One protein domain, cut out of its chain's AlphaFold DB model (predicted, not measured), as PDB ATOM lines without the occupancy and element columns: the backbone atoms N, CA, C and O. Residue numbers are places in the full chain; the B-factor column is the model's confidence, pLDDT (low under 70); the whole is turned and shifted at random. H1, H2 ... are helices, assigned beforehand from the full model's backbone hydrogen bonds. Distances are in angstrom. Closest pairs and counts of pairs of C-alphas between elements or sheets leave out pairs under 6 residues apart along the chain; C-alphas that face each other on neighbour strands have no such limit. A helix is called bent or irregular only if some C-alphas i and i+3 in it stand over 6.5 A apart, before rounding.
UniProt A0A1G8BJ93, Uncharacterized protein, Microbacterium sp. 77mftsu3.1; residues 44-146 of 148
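AT A GLANCE: This is residues 44 to 146 of the 148 residues of an uncharacterized protein of Microbacterium sp. 77mftsu3.1 (UniProt A0A1G8BJ93). Two helical hairpins, H1 with H2 and H4 with H5, pack on each other through H2, which stands nearly at right angles to both H4 and H5: residues 119 to 124 of H4 pack on H2, and residues 80 to 84 of H2 make a corner with residues 132 to 136 of H5. H3 lies between the hairpins along the chain, its later part packing on H1 and on the beginning of H4. The printed part has 103 residues with five named helices, H1 to H5 in order, and no named strand; the class is all helix. It is compact and rounded, with a radius of gyration of the C-alphas of 12.6 A and spans of 32 by 29 by 21 A.

HOW THE PARTS SIT: H1, residues 44 to 57, and H2, residues 72 to 84, form a helical hairpin, running opposite ways at a shallow tilt of 33 degrees, only just short of steep; their closest C-alphas, Ile 46 and Leu 75, are 6.4 A apart. H3, residues 92 to 104, touches H1 with residues 99 to 103 alone, closest at the C-alphas of Cys 51 and Ala 103, 5.9 A, the same way at a steep tilt of 47 degrees. H4, residues 109 to 124, touches H2 with residues 119 to 124 alone, about perpendicular at 83 degrees; the closest C-alphas, Leu 76 and Leu 120, are 6.3 A apart. H4 touches H3 with residues 109 to 113 alone, closest at the C-alphas of Ala 103 and Phe 109, 6.0 A. H5, residues 130 to 144, forms a helical hairpin with H4, opposite ways at a shallow tilt of 22 degrees, closest at the C-alphas of Ala 124 and Tyr 130, 5.0 A. H5 touches H2 with residues 132 to 136 alone, about perpendicular at 88 degrees, closest at the C-alphas of Lys 84 and Glu 132, 5.7 A. H1 and H5 are apart. Every O i to N i+4 pair is within hydrogen-bond range in H2 and H5, against 7 of 10 in H1, 7 of 9 in H3 and 10 of 12 in H4.

IN THESE COORDINATES: H1 begins at C-alpha 44 (78.574, -33.217, 25.098) and is 20.5 A long from first to last C-alpha. H2 is 18.3 A long. H3 is irregular, with C-alphas 98 and 101 7.4 A apart. H4, 21.9 A, is neither bent nor irregular, but only just: C-alphas 111 and 114 are 6.1 A apart. H5, 21.3 A, ends at C-alpha 144 (99.896, -27.953, 22.248).

THE WHOLE: The two farthest C-alphas, Arg 69 and Gly 146, are 36.0 A apart. The printed part has no cut. The link from H1 to H2, residues 58 to 71, is long. The mean pLDDT of the printed part is 76.0; residues 54 to 69, 100 to 107, 127 to 129 and 144 to 146 are under 70.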
ATOM      1  N   ASP A  44      77.896 -32.066  24.497       90.25
ATOM      2  CA  ASP A  44      78.574 -33.217  25.098       90.25
ATOM      3  C   ASP A  44      78.320 -34.530  24.342       90.25
ATOM      4  O   ASP A  44      79.235 -35.319  24.113       90.25
ATOM      5  N   CYS A  45      77.076 -34.770  23.911       88.31
ATOM      6  CA  CYS A  45      76.740 -35.962  23.138       88.31
ATOM      7  C   CYS A  45      77.353 -35.932  21.733       88.31
ATOM      8  O   CYS A  45      77.727 -36.988  21.222       88.31
ATOM      9  N   ILE A  46      77.466 -34.759  21.103       88.81
ATOM     10  CA  ILE A  46      78.128 -34.605  19.798       88.81
ATOM     11  C   ILE A  46      79.631 -34.859  19.930       88.81
ATOM     12  O   ILE A  46      80.173 -35.658  19.166       88.81
ATOM     13  N   GLU A  47      80.279 -34.235  20.913       89.12
ATOM     14  CA  GLU A  47      81.707 -34.392  21.212       89.12
ATOM     15  C   GLU A  47      82.051 -35.863  21.479       89.12
ATOM     16  O   GLU A  47      82.895 -36.448  20.795       89.12
ATOM     17  N   LEU A  48      81.305 -36.505  22.382       85.75
ATOM     18  CA  LEU A  48      81.465 -37.921  22.706       85.75
ATOM     19  C   LEU A  48      81.226 -38.825  21.486       85.75
ATOM     20  O   LEU A  48      81.960 -39.787  21.259       85.75
ATOM     21  N   THR A  49      80.219 -38.517  20.665       83.44
ATOM     22  CA  THR A  49      79.960 -39.284  19.442       83.44
ATOM     23  C   THR A  49      81.125 -39.162  18.461       83.44
ATOM     24  O   THR A  49      81.525 -40.169  17.885       83.44
ATOM     25  N   LEU A  50      81.723 -37.979  18.287       83.56
ATOM     26  CA  LEU A  50      82.904 -37.793  17.432       83.56
ATOM     27  C   LEU A  50      84.120 -38.590  17.926       83.56
ATOM     28  O   LEU A  50      84.854 -39.146  17.099       83.56
ATOM     29  N   CYS A  51      84.302 -38.715  19.244       79.88
ATOM     30  CA  CYS A  51      85.281 -39.644  19.811       79.88
ATOM     31  C   CYS A  51      84.998 -41.080  19.339       79.88
ATOM     32  O   CYS A  51      85.895 -41.728  18.803       79.88
ATOM     33  N   TYR A  52      83.743 -41.540  19.413       75.38
ATOM     34  CA  TYR A  52      83.353 -42.895  19.002       75.38
ATOM     35  C   TYR A  52      83.389 -43.170  17.493       75.38
ATOM     36  O   TYR A  52      83.725 -44.285  17.089       75.38
ATOM     37  N   VAL A  53      83.055 -42.209  16.625       70.50
ATOM     38  CA  VAL A  53      83.012 -42.483  15.175       70.50
ATOM     39  C   VAL A  53      84.411 -42.717  14.604       70.50
ATOM     40  O   VAL A  53      84.601 -43.613  13.778       70.50
ATOM     41  N   ARG A  54      85.427 -42.001  15.101       62.22
ATOM     42  CA  ARG A  54      86.811 -42.264  14.688       62.22
ATOM     43  C   ARG A  54      87.282 -43.668  15.065       62.22
ATOM     44  O   ARG A  54      88.053 -44.273  14.324       62.22
ATOM     45  N   ILE A  55      86.799 -44.187  16.192       53.19
ATOM     46  CA  ILE A  55      87.175 -45.505  16.718       53.19
ATOM     47  C   ILE A  55      86.765 -46.627  15.754       53.19
ATOM     48  O   ILE A  55      87.502 -47.597  15.618       53.19
ATOM     49  N   ARG A  56      85.653 -46.480  15.020       53.81
ATOM     50  CA  ARG A  56      85.192 -47.496  14.054       53.81
ATOM     51  C   ARG A  56      85.727 -47.312  12.635       53.81
ATOM     52  O   ARG A  56      85.917 -48.296  11.933       53.81
ATOM     53  N   ASN A  57      85.999 -46.071  12.231       57.31
ATOM     54  CA  ASN A  57      86.331 -45.729  10.846       57.31
ATOM     55  C   ASN A  57      87.843 -45.598  10.563       57.31
ATOM     56  O   ASN A  57      88.247 -45.399   9.418       57.31
ATOM     57  N   GLY A  58      88.699 -45.702  11.585       56.25
ATOM     58  CA  GLY A  58      90.153 -45.676  11.419       56.25
ATOM     59  C   GLY A  58      90.785 -44.295  11.628       56.25
ATOM     60  O   GLY A  58      90.625 -43.672  12.678       56.25
ATOM     61  N   VAL A  59      91.681 -43.873  10.730       52.47
ATOM     62  CA  VAL A  59      92.494 -42.647  10.917       52.47
ATOM     63  C   VAL A  59      91.730 -41.391  10.497       52.47
ATOM     64  O   VAL A  59      91.953 -40.338  11.092       52.47
ATOM     65  N   GLU A  60      90.786 -41.513   9.565       56.22
ATOM     66  CA  GLU A  60      90.088 -40.378   8.970       56.22
ATOM     67  C   GLU A  60      88.614 -40.328   9.387       56.22
ATOM     68  O   GLU A  60      87.853 -41.280   9.208       56.22
ATOM     69  N   LEU A  61      88.198 -39.166   9.896       63.09
ATOM     70  CA  LEU A  61      86.790 -38.802  10.100       63.09
ATOM     71  C   LEU A  61      86.086 -38.441   8.770       63.09
ATOM     72  O   LEU A  61      84.978 -37.923   8.786       63.09
ATOM     73  N   ASP A  62      86.721 -38.700   7.623       55.12
ATOM     74  CA  ASP A  62      86.239 -38.332   6.279       55.12
ATOM     75  C   ASP A  62      85.654 -39.520   5.501       55.12
ATOM     76  O   ASP A  62      85.288 -39.430   4.331       55.12
ATOM     77  N   THR A  63      85.568 -40.682   6.141       50.16
ATOM     78  CA  THR A  63      84.943 -41.838   5.516       50.16
ATOM     79  C   THR A  63      83.433 -41.658   5.658       50.16
ATOM     80  O   THR A  63      82.921 -41.546   6.772       50.16
ATOM     81  N   GLY A  64      82.694 -41.617   4.547       48.72
ATOM     82  CA  GLY A  64      81.220 -41.599   4.518       48.72
ATOM     83  C   GLY A  64      80.569 -42.868   5.098       48.72
ATOM     84  O   GLY A  64      79.530 -43.319   4.617       48.72
ATOM     85  N   VAL A  65      81.211 -43.497   6.084       46.12
ATOM     86  CA  VAL A  65      80.829 -44.739   6.738       46.12
ATOM     87  C   VAL A  65      79.737 -44.446   7.759       46.12
ATOM     88  O   VAL A  65      79.860 -43.632   8.674       46.12
ATOM     89  N   THR A  66      78.641 -45.157   7.541       48.97
ATOM     90  CA  THR A  66      77.267 -44.908   7.981       48.97
ATOM     91  C   THR A  66      76.832 -45.811   9.137       48.97
ATOM     92  O   THR A  66      75.647 -45.871   9.459       48.97
ATOM     93  N   GLU A  67      77.768 -46.508   9.787       49.22
ATOM     94  CA  GLU A  67      77.458 -47.387  10.926       49.22
ATOM     95  C   GLU A  67      77.236 -46.620  12.239       49.22
ATOM     96  O   GLU A  67      76.695 -47.159  13.209       49.22
ATOM     97  N   SER A  68      77.619 -45.343  12.269       57.28
ATOM     98  CA  SER A  68      77.169 -44.397  13.282       57.28
ATOM     99  C   SER A  68      75.716 -44.005  13.033       57.28
ATOM    100  O   SER A  68      75.245 -43.891  11.901       57.28
ATOM    101  N   ARG A  69      75.008 -43.711  14.124       64.75
ATOM    102  CA  ARG A  69      73.671 -43.101  14.107       64.75
ATOM    103  C   ARG A  69      73.643 -41.744  13.393       64.75
ATOM    104  O   ARG A  69      72.547 -41.259  13.116       64.75
ATOM    105  N   TYR A  70      74.804 -41.141  13.155       71.56
ATOM    106  CA  TYR A  70      74.994 -39.850  12.513       71.56
ATOM    107  C   TYR A  70      76.034 -39.948  11.401       71.56
ATOM    108  O   TYR A  70      77.022 -40.671  11.519       71.56
ATOM    109  N   ASP A  71      75.828 -39.155  10.358       75.00
ATOM    110  CA  ASP A  71      76.855 -38.868   9.368       75.00
ATOM    111  C   ASP A  71      77.956 -37.978   9.983       75.00
ATOM    112  O   ASP A  71      77.662 -37.047  10.741       75.00
ATOM    113  N   VAL A  72      79.229 -38.259   9.684       77.31
ATOM    114  CA  VAL A  72      80.361 -37.560  10.320       77.31
ATOM    115  C   VAL A  72      80.421 -36.100   9.908       77.31
ATOM    116  O   VAL A  72      80.662 -35.238  10.751       77.31
ATOM    117  N   SER A  73      80.127 -35.796   8.646       77.81
ATOM    118  CA  SER A  73      80.059 -34.414   8.172       77.81
ATOM    119  C   SER A  73      78.989 -33.622   8.923       77.81
ATOM    120  O   SER A  73      79.216 -32.474   9.300       77.81
ATOM    121  N   SER A  74      77.854 -34.255   9.219       80.00
ATOM    122  CA  SER A  74      76.788 -33.665  10.036       80.00
ATOM    123  C   SER A  74      77.233 -33.400  11.479       80.00
ATOM    124  O   SER A  74      76.905 -32.350  12.029       80.00
ATOM    125  N   LEU A  75      78.014 -34.302  12.086       83.44
ATOM    126  CA  LEU A  75      78.587 -34.098  13.423       83.44
ATOM    127  C   LEU A  75      79.644 -32.988  13.447       83.44
ATOM    128  O   LEU A  75      79.648 -32.177  14.368       83.44
ATOM    129  N   LEU A  76      80.510 -32.915  12.434       85.25
ATOM    130  CA  LEU A  76      81.516 -31.854  12.317       85.25
ATOM    131  C   LEU A  76      80.858 -30.485  12.102       85.25
ATOM    132  O   LEU A  76      81.259 -29.506  12.727       85.25
ATOM    133  N   HIS A  77      79.801 -30.419  11.284       83.81
ATOM    134  CA  HIS A  77      79.002 -29.203  11.111       83.81
ATOM    135  C   HIS A  77      78.345 -28.772  12.429       83.81
ATOM    136  O   HIS A  77      78.351 -27.593  12.782       83.81
ATOM    137  N   ALA A  78      77.794 -29.734  13.167       86.94
ATOM    138  CA  ALA A  78      77.165 -29.495  14.457       86.94
ATOM    139  C   ALA A  78      78.162 -28.973  15.497       86.94
ATOM    140  O   ALA A  78      77.894 -27.966  16.151       86.94
ATOM    141  N   LEU A  79      79.331 -29.611  15.600       89.81
ATOM    142  CA  LEU A  79      80.408 -29.181  16.485       89.81
ATOM    143  C   LEU A  79      80.877 -27.762  16.141       89.81
ATOM    144  O   LEU A  79      80.994 -26.921  17.026       89.81
ATOM    145  N   ALA A  80      81.078 -27.460  14.861       88.00
ATOM    146  CA  ALA A  80      81.501 -26.135  14.424       88.00
ATOM    147  C   ALA A  80      80.482 -25.033  14.760       88.00
ATOM    148  O   ALA A  80      80.862 -23.936  15.170       88.00
ATOM    149  N   ALA A  81      79.184 -25.319  14.636       87.06
ATOM    150  CA  ALA A  81      78.145 -24.391  15.068       87.06
ATOM    151  C   ALA A  81      78.181 -24.168  16.589       87.06
ATOM    152  O   ALA A  81      78.092 -23.030  17.040       87.06
ATOM    153  N   LEU A  82      78.368 -25.223  17.382       90.12
ATOM    154  CA  LEU A  82      78.484 -25.107  18.839       90.12
ATOM    155  C   LEU A  82      79.729 -24.319  19.264       90.12
ATOM    156  O   LEU A  82      79.640 -23.509  20.183       90.12
ATOM    157  N   ILE A  83      80.853 -24.484  18.560       90.12
ATOM    158  CA  ILE A  83      82.060 -23.665  18.753       90.12
ATOM    159  C   ILE A  83      81.758 -22.192  18.465       90.12
ATOM    160  O   ILE A  83      82.070 -21.332  19.286       90.12
ATOM    161  N   LYS A  84      81.087 -21.888  17.345       86.00
ATOM    162  CA  LYS A  84      80.678 -20.515  17.005       86.00
ATOM    163  C   LYS A  84      79.856 -19.867  18.122       86.00
ATOM    164  O   LYS A  84      80.022 -18.683  18.404       86.00
ATOM    165  N   TYR A  85      78.951 -20.628  18.733       85.81
ATOM    166  CA  TYR A  85      78.085 -20.136  19.803       85.81
ATOM    167  C   TYR A  85      78.735 -20.175  21.196       85.81
ATOM    168  O   TYR A  85      78.106 -19.734  22.154       85.81
ATOM    169  N   GLY A  86      79.980 -20.651  21.318       88.06
ATOM    170  CA  GLY A  86      80.699 -20.743  22.594       88.06
ATOM    171  C   GLY A  86      80.207 -21.865  23.514       88.06
ATOM    172  O   GLY A  86      80.481 -21.844  24.709       88.06
ATOM    173  N   GLU A  87      79.472 -22.833  22.970       89.94
ATOM    174  CA  GLU A  87      78.882 -23.967  23.699       89.94
ATOM    175  C   GLU A  87      79.802 -25.196  23.701       89.94
ATOM    176  O   GLU A  87      79.640 -26.122  24.492       89.94
ATOM    177  N   SER A  88      80.786 -25.197  22.805       89.75
ATOM    178  CA  SER A  88      81.878 -26.156  22.737       89.75
ATOM    179  C   SER A  88      83.185 -25.390  22.551       89.75
ATOM    180  O   SER A  88      83.200 -24.291  21.996       89.75
ATOM    181  N   ASP A  89      84.287 -25.966  23.016       85.94
ATOM    182  CA  ASP A  89      85.623 -25.437  22.785       85.94
ATOM    183  C   ASP A  89      86.540 -26.565  22.303       85.94
ATOM    184  O   ASP A  89      86.213 -27.750  22.399       85.94
ATOM    185  N   LEU A  90      87.699 -26.192  21.773       87.81
ATOM    186  CA  LEU A  90      88.770 -27.126  21.436       87.81
ATOM    187  C   LEU A  90      89.857 -27.085  22.523       87.81
ATOM    188  O   LEU A  90      91.040 -26.924  22.231       87.81
ATOM    189  N   ASN A  91      89.458 -27.164  23.798       89.19
ATOM    190  CA  ASN A  91      90.388 -27.281  24.918       89.19
ATOM    191  C   ASN A  91      90.800 -28.744  25.122       89.19
ATOM    192  O   ASN A  91      90.033 -29.550  25.645       89.19
ATOM    193  N   GLU A  92      92.030 -29.068  24.734       86.88
ATOM    194  CA  GLU A  92      92.556 -30.430  24.793       86.88
ATOM    195  C   GLU A  92      92.462 -31.051  26.194       86.88
ATOM    196  O   GLU A  92      91.983 -32.173  26.314       86.88
ATOM    197  N   ASP A  93      92.835 -30.322  27.251       87.19
ATOM    198  CA  ASP A  93      92.837 -30.840  28.626       87.19
ATOM    199  C   ASP A  93      91.428 -31.229  29.080       87.19
ATOM    200  O   ASP A  93      91.215 -32.316  29.617       87.19
ATOM    201  N   ARG A  94      90.439 -30.379  28.775       88.38
ATOM    202  CA  ARG A  94      89.021 -30.644  29.062       88.38
ATOM    203  C   ARG A  94      88.533 -31.877  28.307       88.38
ATOM    204  O   ARG A  94      87.828 -32.715  28.863       88.38
ATOM    205  N   TRP A  95      88.888 -31.987  27.029       88.38
ATOM    206  CA  TRP A  95      88.503 -33.132  26.208       88.38
ATOM    207  C   TRP A  95      89.185 -34.422  26.664       88.38
ATOM    208  O   TRP A  95      88.557 -35.479  26.641       88.38
ATOM    209  N   ARG A  96      90.437 -34.342  27.120       83.38
ATOM    210  CA  ARG A  96      91.149 -35.465  27.727       83.38
ATOM    211  C   ARG A  96      90.463 -35.890  29.016       83.38
ATOM    212  O   ARG A  96      90.066 -37.038  29.134       83.38
ATOM    213  N   GLU A  97      90.243 -34.982  29.953       85.75
ATOM    214  CA  GLU A  97      89.593 -35.310  31.224       85.75
ATOM    215  C   GLU A  97      88.210 -35.944  31.013       85.75
ATOM    216  O   GLU A  97      87.865 -36.948  31.639       85.75
ATOM    217  N   ARG A  98      87.429 -35.386  30.084       84.50
ATOM    218  CA  ARG A  98      86.023 -35.745  29.916       84.50
ATOM    219  C   ARG A  98      85.775 -36.922  28.979       84.50
ATOM    220  O   ARG A  98      84.843 -37.691  29.201       84.50
ATOM    221  N   TYR A  99      86.581 -37.057  27.930       77.81
ATOM    222  CA  TYR A  99      86.349 -38.018  26.851       77.81
ATOM    223  C   TYR A  99      87.547 -38.926  26.573       77.81
ATOM    224  O   TYR A  99      87.400 -39.868  25.792       77.81
ATOM    225  N   ALA A 100      88.709 -38.731  27.221       67.62
ATOM    226  CA  ALA A 100      89.813 -39.682  27.087       67.62
ATOM    227  C   ALA A 100      89.426 -41.105  27.481       67.62
ATOM    228  O   ALA A 100      89.888 -41.986  26.772       67.62
ATOM    229  N   PRO A 101      88.571 -41.386  28.487       69.00
ATOM    230  CA  PRO A 101      88.150 -42.764  28.741       69.00
ATOM    231  C   PRO A 101      87.477 -43.404  27.520       69.00
ATOM    232  O   PRO A 101      87.731 -44.563  27.213       69.00
ATOM    233  N   ALA A 102      86.687 -42.630  26.768       65.62
ATOM    234  CA  ALA A 102      86.073 -43.093  25.525       65.62
ATOM    235  C   ALA A 102      87.088 -43.217  24.374       65.62
ATOM    236  O   ALA A 102      86.925 -44.077  23.514       65.62
ATOM    237  N   ALA A 103      88.134 -42.384  24.342       57.47
ATOM    238  CA  ALA A 103      89.183 -42.424  23.320       57.47
ATOM    239  C   ALA A 103      90.270 -43.491  23.587       57.47
ATOM    240  O   ALA A 103      90.822 -44.046  22.637       57.47
ATOM    241  N   GLN A 104      90.560 -43.782  24.861       56.97
ATOM    242  CA  GLN A 104      91.648 -44.642  25.340       56.97
ATOM    243  C   GLN A 104      91.458 -46.109  25.005       56.97
ATOM    244  O   GLN A 104      92.452 -46.830  24.945       56.97
ATOM    245  N   GLU A 105      90.221 -46.567  24.801       56.94
ATOM    246  CA  GLU A 105      89.986 -47.999  24.664       56.94
ATOM    247  C   GLU A 105      90.769 -48.613  23.482       56.94
ATOM    248  O   GLU A 105      91.083 -49.798  23.546       56.94
ATOM    249  N   TRP A 106      91.146 -47.852  22.431       51.81
ATOM    250  CA  TRP A 106      91.783 -48.457  21.241       51.81
ATOM    251  C   TRP A 106      92.789 -47.575  20.455       51.81
ATOM    252  O   TRP A 106      93.408 -48.078  19.513       51.81
ATOM    253  N   LYS A 107      92.995 -46.290  20.815       56.91
ATOM    254  CA  LYS A 107      94.066 -45.393  20.302       56.91
ATOM    255  C   LYS A 107      94.496 -44.382  21.370       56.91
ATOM    256  O   LYS A 107      93.736 -44.054  22.270       56.91
ATOM    257  N   THR A 108      95.706 -43.841  21.251       70.94
ATOM    258  CA  THR A 108      96.154 -42.750  22.123       70.94
ATOM    259  C   THR A 108      95.465 -41.449  21.680       70.94
ATOM    260  O   THR A 108      95.349 -41.169  20.479       70.94
ATOM    261  N   PHE A 109      94.937 -40.667  22.627       77.25
ATOM    262  CA  PHE A 109      94.247 -39.394  22.365       77.25
ATOM    263  C   PHE A 109      95.111 -38.454  21.496       77.25
ATOM    264  O   PHE A 109      94.604 -37.707  20.667       77.25
ATOM    265  N   GLU A 110      96.428 -38.598  21.598       78.62
ATOM    266  CA  GLU A 110      97.499 -37.966  20.831       78.62
ATOM    267  C   GLU A 110      97.367 -38.158  19.315       78.62
ATOM    268  O   GLU A 110      97.722 -37.272  18.548       78.62
ATOM    269  N   GLN A 111      96.846 -39.296  18.850       77.00
ATOM    270  CA  GLN A 111      96.556 -39.504  17.425       77.00
ATOM    271  C   GLN A 111      95.166 -38.979  17.059       77.00
ATOM    272  O   GLN A 111      94.922 -38.525  15.933       77.00
ATOM    273  N   TRP A 112      94.229 -39.072  18.004       80.00
ATOM    274  CA  TRP A 112      92.835 -38.702  17.810       80.00
ATOM    275  C   TRP A 112      92.631 -37.176  17.737       80.00
ATOM    276  O   TRP A 112      91.889 -36.677  16.892       80.00
ATOM    277  N   TRP A 113      93.336 -36.404  18.547       85.19
ATOM    278  CA  TRP A 113      93.157 -34.959  18.589       85.19
ATOM    279  C   TRP A 113      93.591 -34.255  17.291       85.19
ATOM    280  O   TRP A 113      92.756 -33.579  16.680       85.19
ATOM    281  N   PRO A 114      94.799 -34.497  16.737       83.75
ATOM    282  CA  PRO A 114      95.241 -33.812  15.523       83.75
ATOM    283  C   PRO A 114      94.340 -34.059  14.311       83.75
ATOM    284  O   PRO A 114      94.046 -33.129  13.564       83.75
ATOM    285  N   ALA A 115      93.849 -35.288  14.104       81.56
ATOM    286  CA  ALA A 115      92.975 -35.528  12.951       81.56
ATOM    287  C   ALA A 115      91.512 -35.098  13.158       81.56
ATOM    288  O   ALA A 115      90.826 -34.893  12.156       81.56
ATOM    289  N   LEU A 116      91.044 -34.867  14.396       85.75
ATOM    290  CA  LEU A 116      89.817 -34.088  14.609       85.75
ATOM    291  C   LEU A 116      90.022 -32.659  14.102       85.75
ATOM    292  O   LEU A 116      89.234 -32.199  13.278       85.75
ATOM    293  N   LEU A 117      91.104 -31.996  14.529       88.50
ATOM    294  CA  LEU A 117      91.417 -30.625  14.118       88.50
ATOM    295  C   LEU A 117      91.554 -30.507  12.596       88.50
ATOM    296  O   LEU A 117      90.939 -29.633  11.997       88.50
ATOM    297  N   ASN A 118      92.270 -31.431  11.952       86.12
ATOM    298  CA  ASN A 118      92.418 -31.432  10.491       86.12
ATOM    299  C   ASN A 118      91.081 -31.663   9.767       86.12
ATOM    300  O   ASN A 118      90.849 -31.109   8.695       86.12
ATOM    301  N   SER A 119      90.192 -32.487  10.330       84.31
ATOM    302  CA  SER A 119      88.867 -32.718   9.743       84.31
ATOM    303  C   SER A 119      87.974 -31.491   9.898       84.31
ATOM    304  O   SER A 119      87.296 -31.110   8.947       84.31
ATOM    305  N   LEU A 120      88.015 -30.839  11.063       85.69
ATOM    306  CA  LEU A 120      87.332 -29.569  11.290       85.69
ATOM    307  C   LEU A 120      87.862 -28.482  10.364       85.69
ATOM    308  O   LEU A 120      87.050 -27.807   9.760       85.69
ATOM    309  N   GLU A 121      89.174 -28.349  10.180       85.00
ATOM    310  CA  GLU A 121      89.785 -27.365   9.276       85.00
ATOM    311  C   GLU A 121      89.325 -27.561   7.825       85.00
ATOM    312  O   GLU A 121      88.812 -26.633   7.195       85.00
ATOM    313  N   LYS A 122      89.402 -28.800   7.315       80.31
ATOM    314  CA  LYS A 122      88.888 -29.150   5.979       80.31
ATOM    315  C   LYS A 122      87.416 -28.766   5.821       80.31
ATOM    316  O   LYS A 122      87.024 -28.240   4.779       80.31
ATOM    317  N   TRP A 123      86.600 -29.013   6.847       73.56
ATOM    318  CA  TRP A 123      85.165 -28.725   6.824       73.56
ATOM    319  C   TRP A 123      84.820 -27.258   7.075       73.56
ATOM    320  O   TRP A 123      83.856 -26.763   6.493       73.56
ATOM    321  N   ALA A 124      85.602 -26.552   7.886       71.56
ATOM    322  CA  ALA A 124      85.344 -25.184   8.304       71.56
ATOM    323  C   ALA A 124      85.318 -24.241   7.101       71.56
ATOM    324  O   ALA A 124      84.490 -23.333   7.070       71.56
ATOM    325  N   THR A 125      86.140 -24.502   6.077       71.56
ATOM    326  CA  THR A 125      86.154 -23.736   4.811       71.56
ATOM    327  C   THR A 125      84.792 -23.677   4.108       71.56
ATOM    328  O   THR A 125      84.563 -22.819   3.259       71.56
ATOM    329  N   ARG A 126      83.867 -24.577   4.464       71.75
ATOM    330  CA  ARG A 126      82.512 -24.682   3.904       71.75
ATOM    331  C   ARG A 126      81.441 -24.065   4.808       71.75
ATOM    332  O   ARG A 126      80.257 -24.154   4.484       71.75
ATOM    333  N   LEU A 127      81.821 -23.487   5.949       66.38
ATOM    334  CA  LEU A 127      80.895 -23.004   6.969       66.38
ATOM    335  C   LEU A 127      80.800 -21.471   6.980       66.38
ATOM    336  O   LEU A 127      81.819 -20.789   6.914       66.38
ATOM    337  N   PRO A 128      79.603 -20.900   7.216       67.19
ATOM    338  CA  PRO A 128      79.433 -19.466   7.480       67.19
ATOM    339  C   PRO A 128      80.140 -18.956   8.750       67.19
ATOM    340  O   PRO A 128      80.070 -17.770   9.049       67.19
ATOM    341  N   ALA A 129      80.733 -19.853   9.540       69.00
ATOM    342  CA  ALA A 129      81.394 -19.599  10.821       69.00
ATOM    343  C   ALA A 129      82.900 -19.903  10.762       69.00
ATOM    344  O   ALA A 129      83.510 -20.280  11.762       69.00
ATOM    345  N   TYR A 130      83.474 -19.855   9.555       78.81
ATOM    346  CA  TYR A 130      84.843 -20.286   9.306       78.81
ATOM    347  C   TYR A 130      85.852 -19.592  10.225       78.81
ATOM    348  O   TYR A 130      86.697 -20.267  10.794       78.81
ATOM    349  N   ALA A 131      85.742 -18.273  10.410       83.75
ATOM    350  CA  ALA A 131      86.710 -17.503  11.189       83.75
ATOM    351  C   ALA A 131      86.723 -17.911  12.670       83.75
ATOM    352  O   ALA A 131      87.788 -18.106  13.245       83.75
ATOM    353  N   GLU A 132      85.556 -18.081  13.291       86.12
ATOM    354  CA  GLU A 132      85.441 -18.478  14.696       86.12
ATOM    355  C   GLU A 132      85.977 -19.894  14.923       86.12
ATOM    356  O   GLU A 132      86.705 -20.145  15.885       86.12
ATOM    357  N   VAL A 133      85.663 -20.806  14.003       85.56
ATOM    358  CA  VAL A 133      86.138 -22.193  14.052       85.56
ATOM    359  C   VAL A 133      87.643 -22.258  13.802       85.56
ATOM    360  O   VAL A 133      88.344 -22.953  14.533       85.56
ATOM    361  N   GLN A 134      88.160 -21.504  12.828       88.31
ATOM    362  CA  GLN A 134      89.591 -21.441  12.538       88.31
ATOM    363  C   GLN A 134      90.370 -20.853  13.718       88.31
ATOM    364  O   GLN A 134      91.356 -21.446  14.137       88.31
ATOM    365  N   ASN A 135      89.881 -19.776  14.339       89.06
ATOM    366  CA  ASN A 135      90.497 -19.206  15.541       89.06
ATOM    367  C   ASN A 135      90.554 -20.220  16.695       89.06
ATOM    368  O   ASN A 135      91.545 -20.276  17.421       89.06
ATOM    369  N   ALA A 136      89.505 -21.032  16.872       88.31
ATOM    370  CA  ALA A 136      89.494 -22.090  17.879       88.31
ATOM    371  C   ALA A 136      90.510 -23.202  17.561       88.31
ATOM    372  O   ALA A 136      91.186 -23.684  18.470       88.31
ATOM    373  N   ILE A 137      90.646 -23.585  16.285       89.69
ATOM    374  CA  ILE A 137      91.647 -24.559  15.822       89.69
ATOM    375  C   ILE A 137      93.061 -24.020  16.047       89.69
ATOM    376  O   ILE A 137      93.900 -24.723  16.607       89.69
ATOM    377  N   ASP A 138      93.320 -22.773  15.661       89.88
ATOM    378  CA  ASP A 138      94.621 -22.127  15.812       89.88
ATOM    379  C   ASP A 138      94.992 -21.990  17.292       89.88
ATOM    380  O   ASP A 138      96.121 -22.287  17.674       89.88
ATOM    381  N   ALA A 139      94.036 -21.633  18.157       88.44
ATOM    382  CA  ALA A 139      94.243 -21.587  19.602       88.44
ATOM    383  C   ALA A 139      94.537 -22.973  20.200       88.44
ATOM    384  O   ALA A 139      95.401 -23.094  21.072       88.44
ATOM    385  N   ALA A 140      93.852 -24.022  19.732       87.56
ATOM    386  CA  ALA A 140      94.124 -25.398  20.146       87.56
ATOM    387  C   ALA A 140      95.532 -25.838  19.714       87.56
ATOM    388  O   ALA A 140      96.292 -26.373  20.520       87.56
ATOM    389  N   ARG A 141      95.920 -25.540  18.467       86.88
ATOM    390  CA  ARG A 141      97.260 -25.826  17.938       86.88
ATOM    391  C   ARG A 141      98.347 -25.010  18.629       86.88
ATOM    392  O   ARG A 141      99.392 -25.560  18.921       86.88
ATOM    393  N   ALA A 142      98.133 -23.738  18.942       84.00
ATOM    394  CA  ALA A 142      99.141 -22.911  19.609       84.00
ATOM    395  C   ALA A 142      99.441 -23.383  21.041       84.00
ATOM    396  O   ALA A 142     100.569 -23.260  21.510       84.00
ATOM    397  N   ARG A 143      98.440 -23.938  21.735       76.44
ATOM    398  CA  ARG A 143      98.593 -24.437  23.109       76.44
ATOM    399  C   ARG A 143      99.397 -25.735  23.199       76.44
ATOM    400  O   ARG A 143     100.096 -25.919  24.188       76.44
ATOM    401  N   PHE A 144      99.326 -26.595  22.183       65.88
ATOM    402  CA  PHE A 144      99.896 -27.953  22.248       65.88
ATOM    403  C   PHE A 144     100.819 -28.318  21.069       65.88
ATOM    404  O   PHE A 144     101.529 -29.317  21.116       65.88
ATOM    405  N   GLY A 145     100.872 -27.491  20.026       53.03
ATOM    406  CA  GLY A 145     101.673 -27.649  18.806       53.03
ATOM    407  C   GLY A 145     103.073 -27.033  18.872       53.03
ATOM    408  O   GLY A 145     103.683 -26.796  17.837       53.03
ATOM    409  N   GLY A 146     103.599 -26.787  20.074       43.09
ATOM    410  CA  GLY A 146     104.995 -26.396  20.302       43.09
ATOM    411  C   GLY A 146     105.980 -27.571  20.368       43.09
ATOM    412  O   GLY A 146     107.042 -27.425  20.965       43.09
TER     413      GLY A 146